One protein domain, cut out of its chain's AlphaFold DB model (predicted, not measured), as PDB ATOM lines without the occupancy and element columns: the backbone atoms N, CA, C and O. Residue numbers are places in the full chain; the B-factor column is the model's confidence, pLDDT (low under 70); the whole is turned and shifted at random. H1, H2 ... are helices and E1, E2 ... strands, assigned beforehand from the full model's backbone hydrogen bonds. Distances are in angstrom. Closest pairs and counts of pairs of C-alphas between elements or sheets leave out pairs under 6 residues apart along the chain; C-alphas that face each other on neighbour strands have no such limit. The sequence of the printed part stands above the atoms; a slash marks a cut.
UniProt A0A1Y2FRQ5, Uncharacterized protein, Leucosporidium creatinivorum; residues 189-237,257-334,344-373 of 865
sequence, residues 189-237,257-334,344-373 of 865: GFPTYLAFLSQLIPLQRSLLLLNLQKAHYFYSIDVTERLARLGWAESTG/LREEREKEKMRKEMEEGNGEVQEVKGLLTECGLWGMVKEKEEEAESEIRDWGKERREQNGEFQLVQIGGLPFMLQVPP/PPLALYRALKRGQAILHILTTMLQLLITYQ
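What this domain is: This is residues 189 to 237, 257 to 334 and 344 to 373 of the 865 residues of an uncharacterized protein of Leucosporidium creatinivorum (UniProt A0A1Y2FRQ5). Helix H5 packs between two other long helices, H2 along one side of it and the first part of H4, residues 292 to 301, on another, while H3 slants away as an arm whose residues 257 to 272 stick out free. Short helix H1 sits by the last turns of H5, and at the far end of H4 a small hairpin of strands E1 and E2 makes a tip away from the helices. The printed part has 157 residues and is mostly helix, in the order H1 H2 H3 H4 E1 E2 H5; the two strands make one antiparallel sheet, E1 - E2. The whole is loose, with a radius of gyration of the C-alphas of 21.8 A, and flat, spanning 72 by 47 by 25 A.

Where its parts are: H1 is residues 189 to 199, 15.9 A long, and begins at C-alpha 189 at (204.885, 220.974, 117.970). H2, residues 202 to 235, is the longest helix at 48.8 A. H3 is residues 257 to 286, 43.2 A, beginning at C-alpha 257 at (169.735, 203.500, 145.807). H4 is residues 290 to 314, 35.8 A. E1, residues 319 to 323, measures 12.1 A and E2, residues 326 to 330, 12.3 A. H5 is residues 346 to 371, 37.3 A, ending at C-alpha 371 at (216.591, 211.237, 126.139).

How they stand to each other: H5 is the hub and touches H1, H2 and H4. It touches H2 with 23 pairs of C-alphas within 8 A, the closest those of His 216 and Leu 359, 5.8 A, opposite ways at a shallow tilt of 33 degrees, only just short of steep. Residues 350 to 358 of H5 touch residues 292 to 301 of H4, the closest C-alphas being those of Glu 297 and Arg 354, 5.5 A, opposite ways at a steep tilt of 39 degrees. H2 and H4 are apart. With residues 365 to 369 alone H5 touches H1, the closest C-alphas being those of Leu 197 and Leu 369, 7.7 A. H3 touches H2 at a steep tilt of 45 degrees, the closest C-alphas being those of Ala 215 and Val 280, 6.8 A. H3 and H4 only just touch, with 3 pairs, and only at the corner, where the C-alphas of Leu 284 and Trp 290 come closest, 5.1 A. The hairpin E1 and E2 has N 321 and O 328 at 2.8 A, within hydrogen-bond range. Every O i to N i+4 pair is within range in H1, H2 and H5; in H3 24 of 26 are and in H4 20 of 21.

The domain as a whole: The two C-alphas farthest apart, those of Ile 201 and Gly 324, are 73.2 A apart. Residues 238 to 256 are not printed, a gap of 27.1 A between C-alphas 237 and 257, and residues 335 to 343 are not printed, a gap of 19.0 A between C-alphas 334 and 344. Of the links that are printed whole, H1 to H2, H3 to H4, H4 to E1 and E1 to E2 are tight. Mean pLDDT of the printed part is 80.6; 17 residues are under 70, among them 232 to 237 and 314 to 317.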
ATOM      1  N   GLY A 189     205.046 220.634 116.547       77.94
ATOM      2  CA  GLY A 189     204.885 220.974 117.970       77.94
ATOM      3  C   GLY A 189     206.042 220.531 118.883       77.94
ATOM      4  O   GLY A 189     206.307 221.158 119.910       77.94
ATOM      5  N   PHE A 190     206.777 219.470 118.527       85.06
ATOM      6  CA  PHE A 190     207.826 218.922 119.401       85.06
ATOM      7  C   PHE A 190     209.081 219.807 119.547       85.06
ATOM      8  O   PHE A 190     209.612 219.862 120.659       85.06
ATOM      9  N   PRO A 191     209.556 220.538 118.517       87.25
ATOM     10  CA  PRO A 191     210.605 221.547 118.683       87.25
ATOM     11  C   PRO A 191     210.239 222.635 119.704       87.25
ATOM     12  O   PRO A 191     211.072 222.986 120.538       87.25
ATOM     13  N   THR A 192     208.989 223.108 119.701       84.31
ATOM     14  CA  THR A 192     208.476 224.095 120.670       84.31
ATOM     15  C   THR A 192     208.495 223.539 122.092       84.31
ATOM     16  O   THR A 192     208.995 224.192 123.007       84.31
ATOM     17  N   TYR A 193     208.062 222.288 122.277       85.56
ATOM     18  CA  TYR A 193     208.167 221.596 123.564       85.56
ATOM     19  C   TYR A 193     209.623 221.405 124.030       85.56
ATOM     20  O   TYR A 193     209.920 221.588 125.209       85.56
ATOM     21  N   LEU A 194     210.562 221.090 123.128       87.75
ATOM     22  CA  LEU A 194     211.989 220.999 123.466       87.75
ATOM     23  C   LEU A 194     212.583 222.364 123.857       87.75
ATOM     24  O   LEU A 194     213.378 222.435 124.796       87.75
ATOM     25  N   ALA A 195     212.165 223.450 123.200       87.00
ATOM     26  CA  ALA A 195     212.533 224.811 123.581       87.00
ATOM     27  C   ALA A 195     211.992 225.170 124.975       87.00
ATOM     28  O   ALA A 195     212.769 225.598 125.829       87.00
ATOM     29  N   PHE A 196     210.717 224.891 125.256       86.38
ATOM     30  CA  PHE A 196     210.109 225.058 126.578       86.38
ATOM     31  C   PHE A 196     210.838 224.241 127.662       86.38
ATOM     32  O   PHE A 196     211.275 224.793 128.675       86.38
ATOM     33  N   LEU A 197     211.106 222.950 127.415       86.19
ATOM     34  CA  LEU A 197     211.913 222.108 128.309       86.19
ATOM     35  C   LEU A 197     213.310 222.682 128.573       86.19
ATOM     36  O   LEU A 197     213.842 222.483 129.665       86.19
ATOM     37  N   SER A 198     213.920 223.361 127.598       87.25
ATOM     38  CA  SER A 198     215.240 223.978 127.761       87.25
ATOM     39  C   SER A 198     215.217 225.222 128.658       87.25
ATOM     40  O   SER A 198     216.200 225.456 129.363       87.25
ATOM     41  N   GLN A 199     214.096 225.951 128.691       89.88
ATOM     42  CA  GLN A 199     213.894 227.165 129.491       89.88
ATOM     43  C   GLN A 199     213.552 226.863 130.960       89.88
ATOM     44  O   GLN A 199     213.996 227.584 131.851       89.88
ATOM     45  N   LEU A 200     212.807 225.785 131.236       86.25
ATOM     46  CA  LEU A 200     212.387 225.429 132.599       86.25
ATOM     47  C   LEU A 200     213.571 225.199 133.558       86.25
ATOM     48  O   LEU A 200     214.565 224.552 133.214       86.25
ATOM     49  N   ILE A 201     213.430 225.623 134.813       91.38
ATOM     50  CA  ILE A 201     214.367 225.328 135.913       91.38
ATOM     51  C   ILE A 201     214.340 223.810 136.212       91.38
ATOM     52  O   ILE A 201     213.273 223.202 136.120       91.38
ATOM     53  N   PRO A 202     215.448 223.149 136.616       85.31
ATOM     54  CA  PRO A 202     215.459 221.701 136.879       85.31
ATOM     55  C   PRO A 202     214.369 221.192 137.841       85.31
ATOM     56  O   PRO A 202     213.832 220.106 137.629       85.31
ATOM     57  N   LEU A 203     213.988 221.988 138.849       84.69
ATOM     58  CA  LEU A 203     212.859 221.678 139.736       84.69
ATOM     59  C   LEU A 203     211.531 221.671 138.963       84.69
ATOM     60  O   LEU A 203     210.801 220.684 139.033       84.69
ATOM     61  N   GLN A 204     211.260 222.705 138.160       85.25
ATOM     62  CA  GLN A 204     210.077 222.766 137.293       85.25
ATOM     63  C   GLN A 204     210.051 221.603 136.290       85.25
ATOM     64  O   GLN A 204     209.003 220.996 136.116       85.25
ATOM     65  N   ARG A 205     211.195 221.210 135.702       81.88
ATOM     66  CA  ARG A 205     211.279 220.014 134.834       81.88
ATOM     67  C   ARG A 205     210.895 218.733 135.577       81.88
ATOM     68  O   ARG A 205     210.243 217.875 134.993       81.88
ATOM     69  N   SER A 206     211.288 218.590 136.847       79.19
ATOM     70  CA  SER A 206     210.931 217.415 137.659       79.19
ATOM     71  C   SER A 206     209.450 217.387 138.056       79.19
ATOM     72  O   SER A 206     208.848 216.315 138.059       79.19
ATOM     73  N   LEU A 207     208.847 218.554 138.308       84.25
ATOM     74  CA  LEU A 207     207.414 218.700 138.573       84.25
ATOM     75  C   LEU A 207     206.596 218.445 137.298       84.25
ATOM     76  O   LEU A 207     205.641 217.675 137.331       84.25
ATOM     77  N   LEU A 208     207.031 218.984 136.154       82.56
ATOM     78  CA  LEU A 208     206.454 218.697 134.840       82.56
ATOM     79  C   LEU A 208     206.492 217.191 134.536       82.56
ATOM     80  O   LEU A 208     205.476 216.628 134.154       82.56
ATOM     81  N   LEU A 209     207.630 216.521 134.756       82.12
ATOM     82  CA  LEU A 209     207.767 215.068 134.579       82.12
ATOM     83  C   LEU A 209     206.764 214.306 135.462       82.12
ATOM     84  O   LEU A 209     206.072 213.418 134.967       82.12
ATOM     85  N   LEU A 210     206.636 214.680 136.740       81.56
ATOM     86  CA  LEU A 210     205.686 214.060 137.666       81.56
ATOM     87  C   LEU A 210     204.227 214.247 137.211       81.56
ATOM     88  O   LEU A 210     203.466 213.279 137.205       81.56
ATOM     89  N   ASN A 211     203.855 215.450 136.768       79.12
ATOM     90  CA  ASN A 211     202.511 215.744 136.265       79.12
ATOM     91  C   ASN A 211     202.229 215.006 134.945       79.12
ATOM     92  O   ASN A 211     201.172 214.394 134.807       79.12
ATOM     93  N   LEU A 212     203.190 214.962 134.014       80.75
ATOM     94  CA  LEU A 212     203.105 214.169 132.779       80.75
ATOM     95  C   LEU A 212     202.956 212.667 133.075       80.75
ATOM     96  O   LEU A 212     202.193 211.980 132.397       80.75
ATOM     97  N   GLN A 213     203.635 212.149 134.104       81.81
ATOM     98  CA  GLN A 213     203.509 210.755 134.535       81.81
ATOM     99  C   GLN A 213     202.142 210.468 135.177       81.81
ATOM    100  O   GLN A 213     201.542 209.433 134.876       81.81
ATOM    101  N   LYS A 214     201.624 211.375 136.018       78.38
ATOM    102  CA  LYS A 214     200.275 211.277 136.606       78.38
ATOM    103  C   LYS A 214     199.200 211.294 135.511       78.38
ATOM    104  O   LYS A 214     198.362 210.396 135.465       78.38
ATOM    105  N   ALA A 215     199.304 212.236 134.575       75.31
ATOM    106  CA  ALA A 215     198.442 212.340 133.404       75.31
ATOM    107  C   ALA A 215     198.476 211.065 132.550       75.31
ATOM    108  O   ALA A 215     197.432 210.498 132.237       75.31
ATOM    109  N   HIS A 216     199.667 210.564 132.211       82.62
ATOM    110  CA  HIS A 216     199.820 209.336 131.431       82.62
ATOM    111  C   HIS A 216     199.171 208.139 132.143       82.62
ATOM    112  O   HIS A 216     198.542 207.306 131.494       82.62
ATOM    113  N   TYR A 217     199.302 208.035 133.469       75.31
ATOM    114  CA  TYR A 217     198.637 206.990 134.248       75.31
ATOM    115  C   TYR A 217     197.107 207.109 134.157       75.31
ATOM    116  O   TYR A 217     196.459 206.146 133.744       75.31
ATOM    117  N   PHE A 218     196.550 208.295 134.428       81.50
ATOM    118  CA  PHE A 218     195.114 208.581 134.329       81.50
ATOM    119  C   PHE A 218     194.544 208.232 132.945       81.50
ATOM    120  O   PHE A 218     193.659 207.383 132.837       81.50
ATOM    121  N   TYR A 219     195.110 208.797 131.871       78.12
ATOM    122  CA  TYR A 219     194.647 208.534 130.503       78.12
ATOM    123  C   TYR A 219     194.843 207.071 130.080       78.12
ATOM    124  O   TYR A 219     194.044 206.557 129.299       78.12
ATOM    125  N   SER A 220     195.853 206.363 130.603       74.69
ATOM    126  CA  SER A 220     196.007 204.928 130.329       74.69
ATOM    127  C   SER A 220     194.887 204.087 130.953       74.69
ATOM    128  O   SER A 220     194.369 203.193 130.283       74.69
ATOM    129  N   ILE A 221     194.452 204.405 132.179       75.31
ATOM    130  CA  ILE A 221     193.315 203.738 132.830       75.31
ATOM    131  C   ILE A 221     192.029 204.065 132.079       75.31
ATOM    132  O   ILE A 221     191.354 203.147 131.619       75.31
ATOM    133  N   ASP A 222     191.742 205.350 131.875       78.69
ATOM    134  CA  ASP A 222     190.532 205.838 131.208       78.69
ATOM    135  C   ASP A 222     190.349 205.239 129.798       78.69
ATOM    136  O   ASP A 222     189.271 204.745 129.460       78.69
ATOM    137  N   VAL A 223     191.421 205.155 128.998       76.50
ATOM    138  CA  VAL A 223     191.392 204.467 127.695       76.50
ATOM    139  C   VAL A 223     191.137 202.963 127.851       76.50
ATOM    140  O   VAL A 223     190.347 202.412 127.082       76.50
ATOM    141  N   THR A 224     191.740 202.277 128.832       73.88
ATOM    142  CA  THR A 224     191.466 200.839 129.050       73.88
ATOM    143  C   THR A 224     190.054 200.561 129.561       73.88
ATOM    144  O   THR A 224     189.449 199.580 129.134       73.88
ATOM    145  N   GLU A 225     189.488 201.429 130.401       78.75
ATOM    146  CA  GLU A 225     188.098 201.319 130.840       78.75
ATOM    147  C   GLU A 225     187.119 201.596 129.703       78.75
ATOM    148  O   GLU A 225     186.151 200.857 129.547       78.75
ATOM    149  N   ARG A 226     187.370 202.604 128.861       77.12
ATOM    150  CA  ARG A 226     186.530 202.891 127.686       77.12
ATOM    151  C   ARG A 226     186.588 201.763 126.657       77.12
ATOM    152  O   ARG A 226     185.544 201.356 126.154       77.12
ATOM    153  N   LEU A 227     187.771 201.192 126.412       75.19
ATOM    154  CA  LEU A 227     187.932 199.978 125.600       75.19
ATOM    155  C   LEU A 227     187.187 198.779 126.200       75.19
ATOM    156  O   LEU A 227     186.547 198.033 125.462       75.19
ATOM    157  N   ALA A 228     187.225 198.603 127.525       76.44
ATOM    158  CA  ALA A 228     186.453 197.561 128.191       76.44
ATOM    159  C   ALA A 228     184.944 197.798 128.027       76.44
ATOM    160  O   ALA A 228     184.247 196.894 127.581       76.44
ATOM    161  N   ARG A 229     184.440 199.007 128.309       76.31
ATOM    162  CA  ARG A 229     183.015 199.366 128.172       76.31
ATOM    163  C   ARG A 229     182.507 199.158 126.735       76.31
ATOM    164  O   ARG A 229     181.416 198.624 126.569       76.31
ATOM    165  N   LEU A 230     183.311 199.478 125.713       73.69
ATOM    166  CA  LEU A 230     183.006 199.155 124.310       73.69
ATOM    167  C   LEU A 230     182.947 197.642 124.053       73.69
ATOM    168  O   LEU A 230     181.945 197.158 123.539       73.69
ATOM    169  N   GLY A 231     183.979 196.886 124.445       70.56
ATOM    170  CA  GLY A 231     184.016 195.432 124.237       70.56
ATOM    171  C   GLY A 231     182.938 194.667 125.019       70.56
ATOM    172  O   GLY A 231     182.479 193.618 124.573       70.56
ATOM    173  N   TRP A 232     182.492 195.202 126.160       61.41
ATOM    174  CA  TRP A 232     181.307 194.718 126.869       61.41
ATOM    175  C   TRP A 232     180.032 195.015 126.076       61.41
ATOM    176  O   TRP A 232     179.287 194.077 125.815       61.41
ATOM    177  N   ALA A 233     179.814 196.259 125.630       58.22
ATOM    178  CA  ALA A 233     178.634 196.639 124.846       58.22
ATOM    179  C   ALA A 233     178.491 195.815 123.549       58.22
ATOM    180  O   ALA A 233     177.404 195.329 123.237       58.22
ATOM    181  N   GLU A 234     179.602 195.594 122.840       58.34
ATOM    182  CA  GLU A 234     179.684 194.746 121.645       58.34
ATOM    183  C   GLU A 234     179.405 193.264 121.975       58.34
ATOM    184  O   GLU A 234     178.662 192.586 121.263       58.34
ATOM    185  N   SER A 235     179.908 192.765 123.112       46.59
ATOM    186  CA  SER A 235     179.607 191.414 123.608       46.59
ATOM    187  C   SER A 235     178.160 191.238 124.094       46.59
ATOM    188  O   SER A 235     177.685 190.101 124.141       46.59
ATOM    189  N   THR A 236     177.466 192.312 124.479       48.97
ATOM    190  CA  THR A 236     176.063 192.297 124.931       48.97
ATOM    191  C   THR A 236     175.069 192.630 123.816       48.97
ATOM    192  O   THR A 236     173.919 192.934 124.102       48.97
ATOM    193  N   GLY A 237     175.464 192.519 122.541       45.69
ATOM    194  CA  GLY A 237     174.563 192.689 121.387       45.69
ATOM    195  C   GLY A 237     173.395 191.688 121.310       45.69
ATOM    196  O   GLY A 237     172.503 191.838 120.479       45.69
ATOM    197  N   LEU A 257     169.029 202.529 144.966       91.75
ATOM    198  CA  LEU A 257     169.735 203.500 145.807       91.75
ATOM    199  C   LEU A 257     171.243 203.212 145.862       91.75
ATOM    200  O   LEU A 257     172.059 204.132 145.925       91.75
ATOM    201  N   ARG A 258     171.639 201.935 145.824       83.56
ATOM    202  CA  ARG A 258     173.043 201.540 145.709       83.56
ATOM    203  C   ARG A 258     173.610 201.857 144.328       83.56
ATOM    204  O   ARG A 258     174.698 202.419 144.256       83.56
ATOM    205  N   GLU A 259     172.894 201.532 143.256       86.00
ATOM    206  CA  GLU A 259     173.309 201.844 141.885       86.00
ATOM    207  C   GLU A 259     173.428 203.365 141.674       86.00
ATOM    208  O   GLU A 259     174.380 203.833 141.057       86.00
ATOM    209  N   GLU A 260     172.514 204.153 142.242       90.19
ATOM    210  CA  GLU A 260     172.545 205.618 142.244       90.19
ATOM    211  C   GLU A 260     173.707 206.172 143.070       90.19
ATOM    212  O   GLU A 260     174.399 207.062 142.590       90.19
ATOM    213  N   ARG A 261     174.013 205.610 144.248       91.31
ATOM    214  CA  ARG A 261     175.216 205.982 145.020       91.31
ATOM    215  C   ARG A 261     176.515 205.618 144.300       91.31
ATOM    216  O   ARG A 261     177.470 206.388 144.353       91.31
ATOM    217  N   GLU A 262     176.575 204.475 143.619       79.50
ATOM    218  CA  GLU A 262     177.743 204.088 142.817       79.50
ATOM    219  C   GLU A 262     177.871 204.980 141.560       79.50
ATOM    220  O   GLU A 262     178.982 205.405 141.234       79.50
ATOM    221  N   LYS A 263     176.757 205.388 140.928       78.88
ATOM    222  CA  LYS A 263     176.719 206.409 139.857       78.88
ATOM    223  C   LYS A 263     177.128 207.801 140.349       78.88
ATOM    224  O   LYS A 263     177.914 208.459 139.676       78.88
ATOM    225  N   GLU A 264     176.640 208.255 141.502       84.75
ATOM    226  CA  GLU A 264     176.987 209.557 142.090       84.75
ATOM    227  C   GLU A 264     178.463 209.594 142.505       84.75
ATOM    228  O   GLU A 264     179.153 210.584 142.261       84.75
ATOM    229  N   LYS A 265     178.981 208.491 143.058       85.69
ATOM    230  CA  LYS A 265     180.405 208.340 143.368       85.69
ATOM    231  C   LYS A 265     181.263 208.387 142.102       85.69
ATOM    232  O   LYS A 265     182.186 209.194 142.053       85.69
ATOM    233  N   MET A 266     180.927 207.613 141.063       64.00
ATOM    234  CA  MET A 266     181.621 207.703 139.770       64.00
ATOM    235  C   MET A 266     181.512 209.103 139.159       64.00
ATOM    236  O   MET A 266     182.472 209.575 138.560       64.00
ATOM    237  N   ARG A 267     180.371 209.787 139.315       75.38
ATOM    238  CA  ARG A 267     180.188 211.161 138.841       75.38
ATOM    239  C   ARG A 267     181.123 212.129 139.565       75.38
ATOM    240  O   ARG A 267     181.774 212.909 138.884       75.38
ATOM    241  N   LYS A 268     181.244 212.053 140.893       80.88
ATOM    242  CA  LYS A 268     182.180 212.889 141.669       80.88
ATOM    243  C   LYS A 268     183.637 212.587 141.321       80.88
ATOM    244  O   LYS A 268     184.379 213.512 141.020       80.88
ATOM    245  N   GLU A 269     184.018 211.313 141.229       76.69
ATOM    246  CA  GLU A 269     185.363 210.902 140.785       76.69
ATOM    247  C   GLU A 269     185.668 211.374 139.346       76.69
ATOM    248  O   GLU A 269     186.805 211.721 139.024       76.69
ATOM    249  N   MET A 270     184.651 211.450 138.478       66.81
ATOM    250  CA  MET A 270     184.776 211.963 137.111       66.81
ATOM    251  C   MET A 270     184.770 213.499 137.037       66.81
ATOM    252  O   MET A 270     185.444 214.049 136.170       66.81
ATOM    253  N   GLU A 271     184.062 214.199 137.927       78.00
ATOM    254  CA  GLU A 271     184.083 215.665 138.055       78.00
ATOM    255  C   GLU A 271     185.417 216.153 138.652       78.00
ATOM    256  O   GLU A 271     186.023 217.069 138.095       78.00
ATOM    257  N   GLU A 272     185.945 215.483 139.683       79.69
ATOM    258  CA  GLU A 272     187.301 215.700 140.215       79.69
ATOM    259  C   GLU A 272     188.371 215.416 139.144       79.69
ATOM    260  O   GLU A 272     189.220 216.265 138.859       79.69
ATOM    261  N   GLY A 273     188.283 214.264 138.466       70.88
ATOM    262  CA  GLY A 273     189.179 213.911 137.361       70.88
ATOM    263  C   GLY A 273     189.107 214.875 136.168       70.88
ATOM    264  O   GLY A 273     190.095 215.047 135.453       70.88
ATOM    265  N   ASN A 274     187.977 215.562 135.965       74.44
ATOM    266  CA  ASN A 274     187.839 216.583 134.923       74.44
ATOM    267  C   ASN A 274     188.710 217.823 135.210       74.44
ATOM    268  O   ASN A 274     189.161 218.479 134.271       74.44
ATOM    269  N   GLY A 275     189.008 218.114 136.483       79.94
ATOM    270  CA  GLY A 275     189.991 219.130 136.871       79.94
ATOM    271  C   GLY A 275     191.390 218.789 136.350       79.94
ATOM    272  O   GLY A 275     191.982 219.568 135.603       79.94
ATOM    273  N   GLU A 276     191.870 217.574 136.630       73.81
ATOM    274  CA  GLU A 276     193.173 217.091 136.141       73.81
ATOM    275  C   GLU A 276     193.235 217.046 134.601       73.81
ATOM    276  O   GLU A 276     194.252 217.377 133.989       73.81
ATOM    277  N   VAL A 277     192.123 216.699 133.945       75.00
ATOM    278  CA  VAL A 277     191.988 216.742 132.479       75.00
ATOM    279  C   VAL A 277     192.157 218.163 131.924       75.00
ATOM    280  O   VAL A 277     192.778 218.323 130.869       75.00
ATOM    281  N   GLN A 278     191.644 219.193 132.608       83.19
ATOM    282  CA  GLN A 278     191.814 220.591 132.190       83.19
ATOM    283  C   GLN A 278     193.238 221.100 132.457       83.19
ATOM    284  O   GLN A 278     193.778 221.787 131.591       83.19
ATOM    285  N   GLU A 279     193.888 220.714 133.563       84.62
ATOM    286  CA  GLU A 279     195.312 221.020 133.806       84.62
ATOM    287  C   GLU A 279     196.204 220.464 132.685       84.62
ATOM    288  O   GLU A 279     197.019 221.184 132.104       84.62
ATOM    289  N   VAL A 280     196.008 219.193 132.312       82.69
ATOM    290  CA  VAL A 280     196.767 218.548 131.226       82.69
ATOM    291  C   VAL A 280     196.481 219.205 129.876       82.69
ATOM    292  O   VAL A 280     197.396 219.383 129.072       82.69
ATOM    293  N   LYS A 281     195.233 219.610 129.617       87.81
ATOM    294  CA  LYS A 281     194.871 220.378 128.418       87.81
ATOM    295  C   LYS A 281     195.544 221.756 128.398       87.81
ATOM    296  O   LYS A 281     196.010 222.158 127.333       87.81
ATOM    297  N   GLY A 282     195.625 222.455 129.532       88.88
ATOM    298  CA  GLY A 282     196.352 223.721 129.671       88.88
ATOM    299  C   GLY A 282     197.825 223.553 129.307       88.88
ATOM    300  O   GLY A 282     198.284 224.135 128.328       88.88
ATOM    301  N   LEU A 283     198.510 222.630 129.985       85.62
ATOM    302  CA  LEU A 283     199.913 222.269 129.748       85.62
ATOM    303  C   LEU A 283     200.187 221.901 128.276       85.62
ATOM    304  O   LEU A 283     201.155 222.374 127.680       85.62
ATOM    305  N   LEU A 284     199.329 221.088 127.650       88.56
ATOM    306  CA  LEU A 284     199.463 220.730 126.231       88.56
ATOM    307  C   LEU A 284     199.185 221.906 125.283       88.56
ATOM    308  O   LEU A 284     199.733 221.929 124.180       88.56
ATOM    309  N   THR A 285     198.359 222.872 125.688       91.81
ATOM    310  CA  THR A 285     198.090 224.097 124.919       91.81
ATOM    311  C   THR A 285     199.280 225.054 125.001       91.81
ATOM    312  O   THR A 285     199.754 225.505 123.963       91.81
ATOM    313  N   GLU A 286     199.835 225.272 126.197       87.69
ATOM    314  CA  GLU A 286     201.067 226.047 126.429       87.69
ATOM    315  C   GLU A 286     202.266 225.480 125.654       87.69
ATOM    316  O   GLU A 286     203.039 226.225 125.057       87.69
ATOM    317  N   CYS A 287     202.396 224.150 125.590       85.25
ATOM    318  CA  CYS A 287     203.445 223.482 124.812       85.25
ATOM    319  C   CYS A 287     203.216 223.516 123.284       85.25
ATOM    320  O   CYS A 287     204.041 222.981 122.545       85.25
ATOM    321  N   GLY A 288     202.090 224.055 122.796       89.25
ATOM    322  CA  GLY A 288     201.696 224.023 121.379       89.25
ATOM    323  C   GLY A 288     201.287 222.637 120.849       89.25
ATOM    324  O   GLY A 288     200.995 222.483 119.665       89.25
ATOM    325  N   LEU A 289     201.239 221.616 121.708       90.94
ATOM    326  CA  LEU A 289     200.972 220.220 121.341       90.94
ATOM    327  C   LEU A 289     199.473 219.893 121.235       90.94
ATOM    328  O   LEU A 289     199.105 218.907 120.599       90.94
ATOM    329  N   TRP A 290     198.589 220.725 121.799       92.62
ATOM    330  CA  TRP A 290     197.135 220.528 121.715       92.62
ATOM    331  C   TRP A 290     196.595 220.552 120.272       92.62
ATOM    332  O   TRP A 290     195.570 219.930 119.992       92.62
ATOM    333  N   GLY A 291     197.302 221.192 119.331       92.69
ATOM    334  CA  GLY A 291     196.979 221.116 117.901       92.69
ATOM    335  C   GLY A 291     196.963 219.675 117.377       92.69
ATOM    336  O   GLY A 291     196.015 219.284 116.705       92.69
ATOM    337  N   MET A 292     197.930 218.850 117.792       92.00
ATOM    338  CA  MET A 292     198.007 217.433 117.409       92.00
ATOM    339  C   MET A 292     196.904 216.583 118.062       92.00
ATOM    340  O   MET A 292     196.507 215.555 117.516       92.00
ATOM    341  N   VAL A 293     196.386 217.001 119.227       91.44
ATOM    342  CA  VAL A 293     195.207 216.367 119.844       91.44
ATOM    343  C   VAL A 293     193.962 216.669 119.013       91.44
ATOM    344  O   VAL A 293     193.212 215.743 118.721       91.44
ATOM    345  N   LYS A 294     193.769 217.930 118.592       92.88
ATOM    346  CA  LYS A 294     192.658 218.326 117.710       92.88
ATOM    347  C   LYS A 294     192.716 217.611 116.359       92.88
ATOM    348  O   LYS A 294     191.716 217.035 115.964       92.88
ATOM    349  N   GLU A 295     193.878 217.582 115.706       93.06
ATOM    350  CA  GLU A 295     194.101 216.883 114.428       93.06
ATOM    351  C   GLU A 295     193.674 215.404 114.509       93.06
ATOM    352  O   GLU A 295     192.951 214.911 113.648       93.06
ATOM    353  N   LYS A 296     194.051 214.706 115.589       88.44
ATOM    354  CA  LYS A 296     193.676 213.299 115.832       88.44
ATOM    355  C   LYS A 296     192.230 213.111 116.314       88.44
ATOM    356  O   LYS A 296     191.699 212.008 116.219       88.44
ATOM    357  N   GLU A 297     191.598 214.152 116.851       90.56
ATOM    358  CA  GLU A 297     190.171 214.171 117.196       90.56
ATOM    359  C   GLU A 297     189.318 214.377 115.930       90.56
ATOM    360  O   GLU A 297     188.318 213.689 115.760       90.56
ATOM    361  N   GLU A 298     189.759 215.232 115.005       92.69
ATOM    362  CA  GLU A 298     189.116 215.518 113.716       92.69
ATOM    363  C   GLU A 298     189.287 214.376 112.699       92.69
ATOM    364  O   GLU A 298     188.310 213.972 112.070       92.69
ATOM    365  N   GLU A 299     190.476 213.767 112.609       91.38
ATOM    366  CA  GLU A 299     190.716 212.536 111.830       91.38
ATOM    367  C   GLU A 299     189.832 211.373 112.319       91.38
ATOM    368  O   GLU A 299     189.333 210.584 111.522       91.38
ATOM    369  N   ALA A 300     189.572 211.287 113.627       85.88
ATOM    370  CA  ALA A 300     188.639 210.305 114.175       85.88
ATOM    371  C   ALA A 300     187.173 210.616 113.816       85.88
ATOM    372  O   ALA A 300     186.369 209.695 113.687       85.88
ATOM    373  N   GLU A 301     186.802 211.891 113.649       89.00
ATOM    374  CA  GLU A 301     185.460 212.277 113.201       89.00
ATOM    375  C   GLU A 301     185.260 212.095 111.692       89.00
ATOM    376  O   GLU A 301     184.153 211.732 111.284       89.00
ATOM    377  N   SER A 302     186.293 212.281 110.861       92.00
ATOM    378  CA  SER A 302     186.229 211.919 109.439       92.00
ATOM    379  C   SER A 302     186.188 210.401 109.248       92.00
ATOM    380  O   SER A 302     185.318 209.924 108.528       92.00
ATOM    381  N   GLU A 303     187.002 209.630 109.975       89.44
ATOM    382  CA  GLU A 303     186.983 208.157 109.968       89.44
ATOM    383  C   GLU A 303     185.589 207.590 110.295       89.44
ATOM    384  O   GLU A 303     185.096 206.725 109.572       89.44
ATOM    385  N   ILE A 304     184.893 208.112 111.319       86.44
ATOM    386  CA  ILE A 304     183.506 207.690 111.594       86.44
ATOM    387  C   ILE A 304     182.531 208.192 110.519       86.44
ATOM    388  O   ILE A 304     181.601 207.469 110.154       86.44
ATOM    389  N   ARG A 305     182.695 209.425 110.019       88.25
ATOM    390  CA  ARG A 305     181.817 209.992 108.980       88.25
ATOM    391  C   ARG A 305     181.883 209.164 107.701       88.25
ATOM    392  O   ARG A 305     180.841 208.904 107.106       88.25
ATOM    393  N   ASP A 306     183.077 208.730 107.322       89.56
ATOM    394  CA  ASP A 306     183.332 207.953 106.117       89.56
ATOM    395  C   ASP A 306     182.952 206.480 106.306       89.56
ATOM    396  O   ASP A 306     182.277 205.938 105.436       89.56
ATOM    397  N   TRP A 307     183.183 205.878 107.482       84.50
ATOM    398  CA  TRP A 307     182.568 204.588 107.838       84.50
ATOM    399  C   TRP A 307     181.028 204.653 107.792       84.50
ATOM    400  O   TRP A 307     180.357 203.709 107.383       84.50
ATOM    401  N   GLY A 308     180.450 205.801 108.154       83.12
ATOM    402  CA  GLY A 308     179.021 206.087 108.031       83.12
ATOM    403  C   GLY A 308     178.517 206.248 106.590       83.12
ATOM    404  O   GLY A 308     177.325 206.035 106.362       83.12
ATOM    405  N   LYS A 309     179.385 206.590 105.625       86.00
ATOM    406  CA  LYS A 309     179.085 206.566 104.178       86.00
ATOM    407  C   LYS A 309     179.234 205.152 103.626       86.00
ATOM    408  O   LYS A 309     178.268 204.610 103.103       86.00
ATOM    409  N   GLU A 310     180.385 204.523 103.864       82.44
ATOM    410  CA  GLU A 310     180.704 203.163 103.422       82.44
ATOM    411  C   GLU A 310     179.621 202.172 103.875       82.44
ATOM    412  O   GLU A 310     179.128 201.377 103.081       82.44
ATOM    413  N   ARG A 311     179.150 202.274 105.126       74.62
ATOM    414  CA  ARG A 311     178.051 201.440 105.634       74.62
ATOM    415  C   ARG A 311     176.706 201.737 104.954       74.62
ATOM    416  O   ARG A 311     175.899 200.828 104.817       74.62
ATOM    417  N   ARG A 312     176.433 202.971 104.507       77.44
ATOM    418  CA  ARG A 312     175.219 203.296 103.723       77.44
ATOM    419  C   ARG A 312     175.294 202.748 102.300       77.44
ATOM    420  O   ARG A 312     174.273 202.313 101.784       77.44
ATOM    421  N   GLU A 313     176.482 202.747 101.705       79.50
ATOM    422  CA  GLU A 313     176.748 202.185 100.378       79.50
ATOM    423  C   GLU A 313     176.669 200.643 100.417       79.50
ATOM    424  O   GLU A 313     175.926 200.042  99.643       79.50
ATOM    425  N   GLN A 314     177.306 200.001 101.405       67.75
ATOM    426  CA  GLN A 314     177.246 198.547 101.632       67.75
ATOM    427  C   GLN A 314     175.848 198.033 102.014       67.75
ATOM    428  O   GLN A 314     175.513 196.895 101.692       67.75
ATOM    429  N   ASN A 315     174.994 198.852 102.643       61.59
ATOM    430  CA  ASN A 315     173.598 198.488 102.935       61.59
ATOM    431  C   ASN A 315     172.737 198.271 101.663       61.59
ATOM    432  O   ASN A 315     171.583 197.855 101.781       61.59
ATOM    433  N   GLY A 316     173.260 198.557 100.462       59.38
ATOM    434  CA  GLY A 316     172.641 198.185  99.188       59.38
ATOM    435  C   GLY A 316     173.025 196.793  98.660       59.38
ATOM    436  O   GLY A 316     172.375 196.305  97.736       59.38
ATOM    437  N   GLU A 317     174.060 196.143  99.206       61.28
ATOM    438  CA  GLU A 317     174.616 194.908  98.639       61.28
ATOM    439  C   GLU A 317     174.023 193.615  99.223       61.28
ATOM    440  O   GLU A 317     173.737 193.475 100.414       61.28
ATOM    441  N   PHE A 318     173.873 192.612  98.354       74.69
ATOM    442  CA  PHE A 318     173.368 191.287  98.708       74.69
ATOM    443  C   PHE A 318     174.365 190.531  99.596       74.69
ATOM    444  O   PHE A 318     175.509 190.292  99.206       74.69
ATOM    445  N   GLN A 319     173.919 190.046 100.754       75.88
ATOM    446  CA  GLN A 319     174.783 189.296 101.659       75.88
ATOM    447  C   GLN A 319     174.937 187.841 101.191       75.88
ATOM    448  O   GLN A 319     173.951 187.124 101.010       75.88
ATOM    449  N   LEU A 320     176.178 187.374 101.019       73.00
ATOM    450  CA  LEU A 320     176.462 185.999 100.598       73.00
ATOM    451  C   LEU A 320     176.348 185.019 101.781       73.00
ATOM    452  O   LEU A 320     177.301 184.804 102.532       73.00
ATOM    453  N   VAL A 321     175.176 184.406 101.948       81.69
ATOM    454  CA  VAL A 321     174.863 183.457 103.026       81.69
ATOM    455  C   VAL A 321     175.027 182.020 102.525       81.69
ATOM    456  O   VAL A 321     174.371 181.598 101.575       81.69
ATOM    457  N   GLN A 322     175.893 181.230 103.168       78.94
ATOM    458  CA  GLN A 322     176.143 179.841 102.767       78.94
ATOM    459  C   GLN A 322     175.213 178.862 103.504       78.94
ATOM    460  O   GLN A 322     175.455 178.504 104.657       78.94
ATOM    461  N   ILE A 323     174.162 178.387 102.829       81.12
ATOM    462  CA  ILE A 323     173.165 177.467 103.397       81.12
ATOM    463  C   ILE A 323     173.439 176.050 102.879       81.12
ATOM    464  O   ILE A 323     173.468 175.797 101.677       81.12
ATOM    465  N   GLY A 324     173.688 175.101 103.787       78.31
ATOM    466  CA  GLY A 324     173.976 173.705 103.419       78.31
ATOM    467  C   GLY A 324     175.251 173.506 102.584       78.31
ATOM    468  O   GLY A 324     175.383 172.486 101.913       78.31
ATOM    469  N   GLY A 325     176.178 174.470 102.600       73.38
ATOM    470  CA  GLY A 325     177.406 174.459 101.797       73.38
ATOM    471  C   GLY A 325     177.290 175.144 100.428       73.38
ATOM    472  O   GLY A 325     178.319 175.383  99.796       73.38
ATOM    473  N   LEU A 326     176.088 175.532  99.995       66.69
ATOM    474  CA  LEU A 326     175.870 176.313  98.774       66.69
ATOM    475  C   LEU A 326     175.783 177.814  99.109       66.69
ATOM    476  O   LEU A 326     175.122 178.165 100.088       66.69
ATOM    477  N   PRO A 327     176.452 178.706  98.355       75.50
ATOM    478  CA  PRO A 327     176.345 180.148  98.556       75.50
ATOM    479  C   PRO A 327     175.054 180.692  97.927       75.50
ATOM    480  O   PRO A 327     174.772 180.430  96.759       75.50
ATOM    481  N   PHE A 328     174.303 181.486  98.686       80.94
ATOM    482  CA  PHE A 328     173.121 182.212  98.222       80.94
ATOM    483  C   PHE A 328     173.314 183.710  98.467       80.94
ATOM    484  O   PHE A 328     173.809 184.105  99.518       80.94
ATOM    485  N   MET A 329     172.915 184.548  97.513       83.06
ATOM    486  CA  MET A 329     172.858 185.999  97.699       83.06
ATOM    487  C   MET A 329     171.505 186.354  98.316       83.06
ATOM    488  O   MET A 329     170.478 186.245  97.649       83.06
ATOM    489  N   LEU A 330     171.496 186.738  99.593       79.75
ATOM    490  CA  LEU A 330     170.292 187.168 100.294       79.75
ATOM    491  C   LEU A 330     170.213 188.699 100.275       79.75
ATOM    492  O   LEU A 330     171.085 189.380 100.816       79.75
ATOM    493  N   GLN A 331     169.159 189.244  99.670       74.62
ATOM    494  CA  GLN A 331     168.834 190.660  99.808       74.62
ATOM    495  C   GLN A 331     168.168 190.860 101.173       74.62
ATOM    496  O   GLN A 331     166.996 190.532 101.354       74.62
ATOM    497  N   VAL A 332     168.934 191.322 102.161       69.06
ATOM    498  CA  VAL A 332     168.398 191.598 103.501       69.06
ATOM    499  C   VAL A 332     167.653 192.937 103.454       69.06
ATOM    500  O   VAL A 332     168.236 193.914 102.983       69.06
ATOM    501  N   PRO A 333     166.399 193.034 103.932       65.75
ATOM    502  CA  PRO A 333     165.695 194.310 103.979       65.75
ATOM    503  C   PRO A 333     166.461 195.343 104.830       65.75
ATOM    504  O   PRO A 333     166.894 195.015 105.942       65.75
ATOM    505  N   PRO A 334     166.600 196.605 104.375       62.12
ATOM    506  CA  PRO A 334     167.376 197.625 105.091       62.12
ATOM    507  C   PRO A 334     166.796 197.958 106.478       62.12
ATOM    508  O   PRO A 334     167.509 198.446 107.355       62.12
ATOM    509  N   PRO A 344     178.663 202.489 117.736       67.00
ATOM    510  CA  PRO A 344     179.138 202.839 119.070       67.00
ATOM    511  C   PRO A 344     178.959 204.352 119.286       67.00
ATOM    512  O   PRO A 344     179.227 205.127 118.363       67.00
ATOM    513  N   PRO A 345     178.488 204.794 120.468       77.69
ATOM    514  CA  PRO A 345     178.101 206.184 120.678       77.69
ATOM    515  C   PRO A 345     179.273 207.116 120.365       77.69
ATOM    516  O   PRO A 345     180.337 207.002 120.976       77.69
ATOM    517  N   LEU A 346     179.065 208.034 119.412       79.25
ATOM    518  CA  LEU A 346     180.119 208.851 118.788       79.25
ATOM    519  C   LEU A 346     181.019 209.539 119.824       79.25
ATOM    520  O   LEU A 346     182.242 209.520 119.704       79.25
ATOM    521  N   ALA A 347     180.410 210.062 120.892       75.38
ATOM    522  CA  ALA A 347     181.102 210.691 122.013       75.38
ATOM    523  C   ALA A 347     182.134 209.768 122.693       75.38
ATOM    524  O   ALA A 347     183.210 210.231 123.060       75.38
ATOM    525  N   LEU A 348     181.848 208.469 122.833       79.31
ATOM    526  CA  LEU A 348     182.753 207.498 123.456       79.31
ATOM    527  C   LEU A 348     183.948 207.210 122.534       79.31
ATOM    528  O   LEU A 348     185.087 207.261 122.991       79.31
ATOM    529  N   TYR A 349     183.716 206.990 121.235       81.69
ATOM    530  CA  TYR A 349     184.796 206.782 120.262       81.69
ATOM    531  C   TYR A 349     185.696 208.021 120.140       81.69
ATOM    532  O   TYR A 349     186.915 207.912 120.281       81.69
ATOM    533  N   ARG A 350     185.100 209.211 119.973       84.56
ATOM    534  CA  ARG A 350     185.808 210.502 119.934       84.56
ATOM    535  C   ARG A 350     186.648 210.714 121.195       84.56
ATOM    536  O   ARG A 350     187.841 211.003 121.112       84.56
ATOM    537  N   ALA A 351     186.062 210.503 122.375       80.38
ATOM    538  CA  ALA A 351     186.760 210.684 123.644       80.38
ATOM    539  C   ALA A 351     187.814 209.590 123.926       80.38
ATOM    540  O   ALA A 351     188.762 209.840 124.673       80.38
ATOM    541  N   LEU A 352     187.699 208.403 123.318       86.19
ATOM    542  CA  LEU A 352     188.724 207.353 123.330       86.19
ATOM    543  C   LEU A 352     189.901 207.707 122.413       86.19
ATOM    544  O   LEU A 352     191.044 207.633 122.860       86.19
ATOM    545  N   LYS A 353     189.648 208.135 121.169       86.88
ATOM    546  CA  LYS A 353     190.692 208.567 120.217       86.88
ATOM    547  C   LYS A 353     191.456 209.781 120.744       86.88
ATOM    548  O   LYS A 353     192.684 209.769 120.745       86.88
ATOM    549  N   ARG A 354     190.757 210.763 121.326       86.94
ATOM    550  CA  ARG A 354     191.376 211.873 122.070       86.94
ATOM    551  C   ARG A 354     192.233 211.387 123.244       86.94
ATOM    552  O   ARG A 354     193.355 211.859 123.403       86.94
ATOM    553  N   GLY A 355     191.754 210.422 124.033       85.31
ATOM    554  CA  GLY A 355     192.541 209.801 125.106       85.31
ATOM    555  C   GLY A 355     193.813 209.112 124.592       85.31
ATOM    556  O   GLY A 355     194.881 209.282 125.173       85.31
ATOM    557  N   GLN A 356     193.732 208.402 123.462       87.94
ATOM    558  CA  GLN A 356     194.884 207.780 122.797       87.94
ATOM    559  C   GLN A 356     195.874 208.812 122.235       87.94
ATOM    560  O   GLN A 356     197.080 208.637 122.401       87.94
ATOM    561  N   ALA A 357     195.391 209.893 121.616       87.81
ATOM    562  CA  ALA A 357     196.228 210.976 121.100       87.81
ATOM    563  C   ALA A 357     196.990 211.682 122.232       87.81
ATOM    564  O   ALA A 357     198.210 211.840 122.154       87.81
ATOM    565  N   ILE A 358     196.295 212.019 123.325       87.06
ATOM    566  CA  ILE A 358     196.906 212.580 124.536       87.06
ATOM    567  C   ILE A 358     197.936 211.600 125.115       87.06
ATOM    568  O   ILE A 358     199.075 211.993 125.349       87.06
ATOM    569  N   LEU A 359     197.596 210.316 125.276       88.25
ATOM    570  CA  LEU A 359     198.519 209.299 125.793       88.25
ATOM    571  C   LEU A 359     199.779 209.152 124.921       88.25
ATOM    572  O   LEU A 359     200.886 209.073 125.455       88.25
ATOM    573  N   HIS A 360     199.639 209.161 123.593       88.88
ATOM    574  CA  HIS A 360     200.766 209.116 122.658       88.88
ATOM    575  C   HIS A 360     201.670 210.349 122.807       88.88
ATOM    576  O   HIS A 360     202.885 210.212 122.950       88.88
ATOM    577  N   ILE A 361     201.082 211.549 122.851       89.19
ATOM    578  CA  ILE A 361     201.821 212.805 123.026       89.19
ATOM    579  C   ILE A 361     202.546 212.814 124.380       89.19
ATOM    580  O   ILE A 361     203.757 213.022 124.402       89.19
ATOM    581  N   LEU A 362     201.875 212.457 125.480       87.94
ATOM    582  CA  LEU A 362     202.488 212.309 126.809       87.94
ATOM    583  C   LEU A 362     203.638 211.286 126.810       87.94
ATOM    584  O   LEU A 362     204.684 211.537 127.407       87.94
ATOM    585  N   THR A 363     203.488 210.163 126.096       89.00
ATOM    586  CA  THR A 363     204.547 209.149 125.940       89.00
ATOM    587  C   THR A 363     205.764 209.728 125.219       89.00
ATOM    588  O   THR A 363     206.889 209.586 125.697       89.00
ATOM    589  N   THR A 364     205.559 210.426 124.097       89.31
ATOM    590  CA  THR A 364     206.653 211.056 123.338       89.31
ATOM    591  C   THR A 364     207.299 212.226 124.082       89.31
ATOM    592  O   THR A 364     208.521 212.343 124.065       89.31
ATOM    593  N   MET A 365     206.529 213.035 124.819       84.50
ATOM    594  CA  MET A 365     207.040 214.091 125.700       84.50
ATOM    595  C   MET A 365     207.938 213.518 126.798       84.50
ATOM    596  O   MET A 365     209.024 214.049 127.040       84.50
ATOM    597  N   LEU A 366     207.509 212.425 127.441       86.81
ATOM    598  CA  LEU A 366     208.272 211.728 128.475       86.81
ATOM    599  C   LEU A 366     209.533 211.073 127.891       86.81
ATOM    600  O   LEU A 366     210.611 211.200 128.470       86.81
ATOM    601  N   GLN A 367     209.428 210.428 126.726       87.88
ATOM    602  CA  GLN A 367     210.564 209.821 126.030       87.88
ATOM    603  C   GLN A 367     211.605 210.873 125.622       87.88
ATOM    604  O   GLN A 367     212.790 210.677 125.888       87.88
ATOM    605  N   LEU A 368     211.174 212.004 125.050       85.81
ATOM    606  CA  LEU A 368     212.047 213.135 124.727       85.81
ATOM    607  C   LEU A 368     212.749 213.657 125.982       85.81
ATOM    608  O   LEU A 368     213.975 213.746 125.983       85.81
ATOM    609  N   LEU A 369     212.006 213.914 127.066       83.75
ATOM    610  CA  LEU A 369     212.555 214.397 128.338       83.75
ATOM    611  C   LEU A 369     213.605 213.417 128.898       83.75
ATOM    612  O   LEU A 369     214.687 213.851 129.284       83.75
ATOM    613  N   ILE A 370     213.345 212.105 128.861       80.31
ATOM    614  CA  ILE A 370     214.308 211.065 129.266       80.31
ATOM    615  C   ILE A 370     215.564 211.080 128.378       80.31
ATOM    616  O   ILE A 370     216.673 211.012 128.906       80.31
ATOM    617  N   THR A 371     215.428 211.197 127.052       80.50
ATOM    618  CA  THR A 371     216.591 211.237 126.139       80.50
ATOM    619  C   THR A 371     217.391 212.540 126.203       80.50
ATOM    620  O   THR A 371     218.589 212.520 125.940       80.50
ATOM    621  N   TYR A 372     216.758 213.657 126.576       76.50
ATOM    622  CA  TYR A 372     217.388 214.979 126.644       76.50
ATOM    623  C   TYR A 372     218.001 215.325 128.008       76.50
ATOM    624  O   TYR A 372     218.553 216.415 128.136       76.50
ATOM    625  N   GLN A 373     217.953 214.451 129.024       71.50
ATOM    626  CA  GLN A 373     218.694 214.668 130.277       71.50
ATOM    627  C   GLN A 373     220.209 214.511 130.034       71.50
ATOM    628  O   GLN A 373     220.700 213.383 129.961       71.50
TER     629      GLN A 373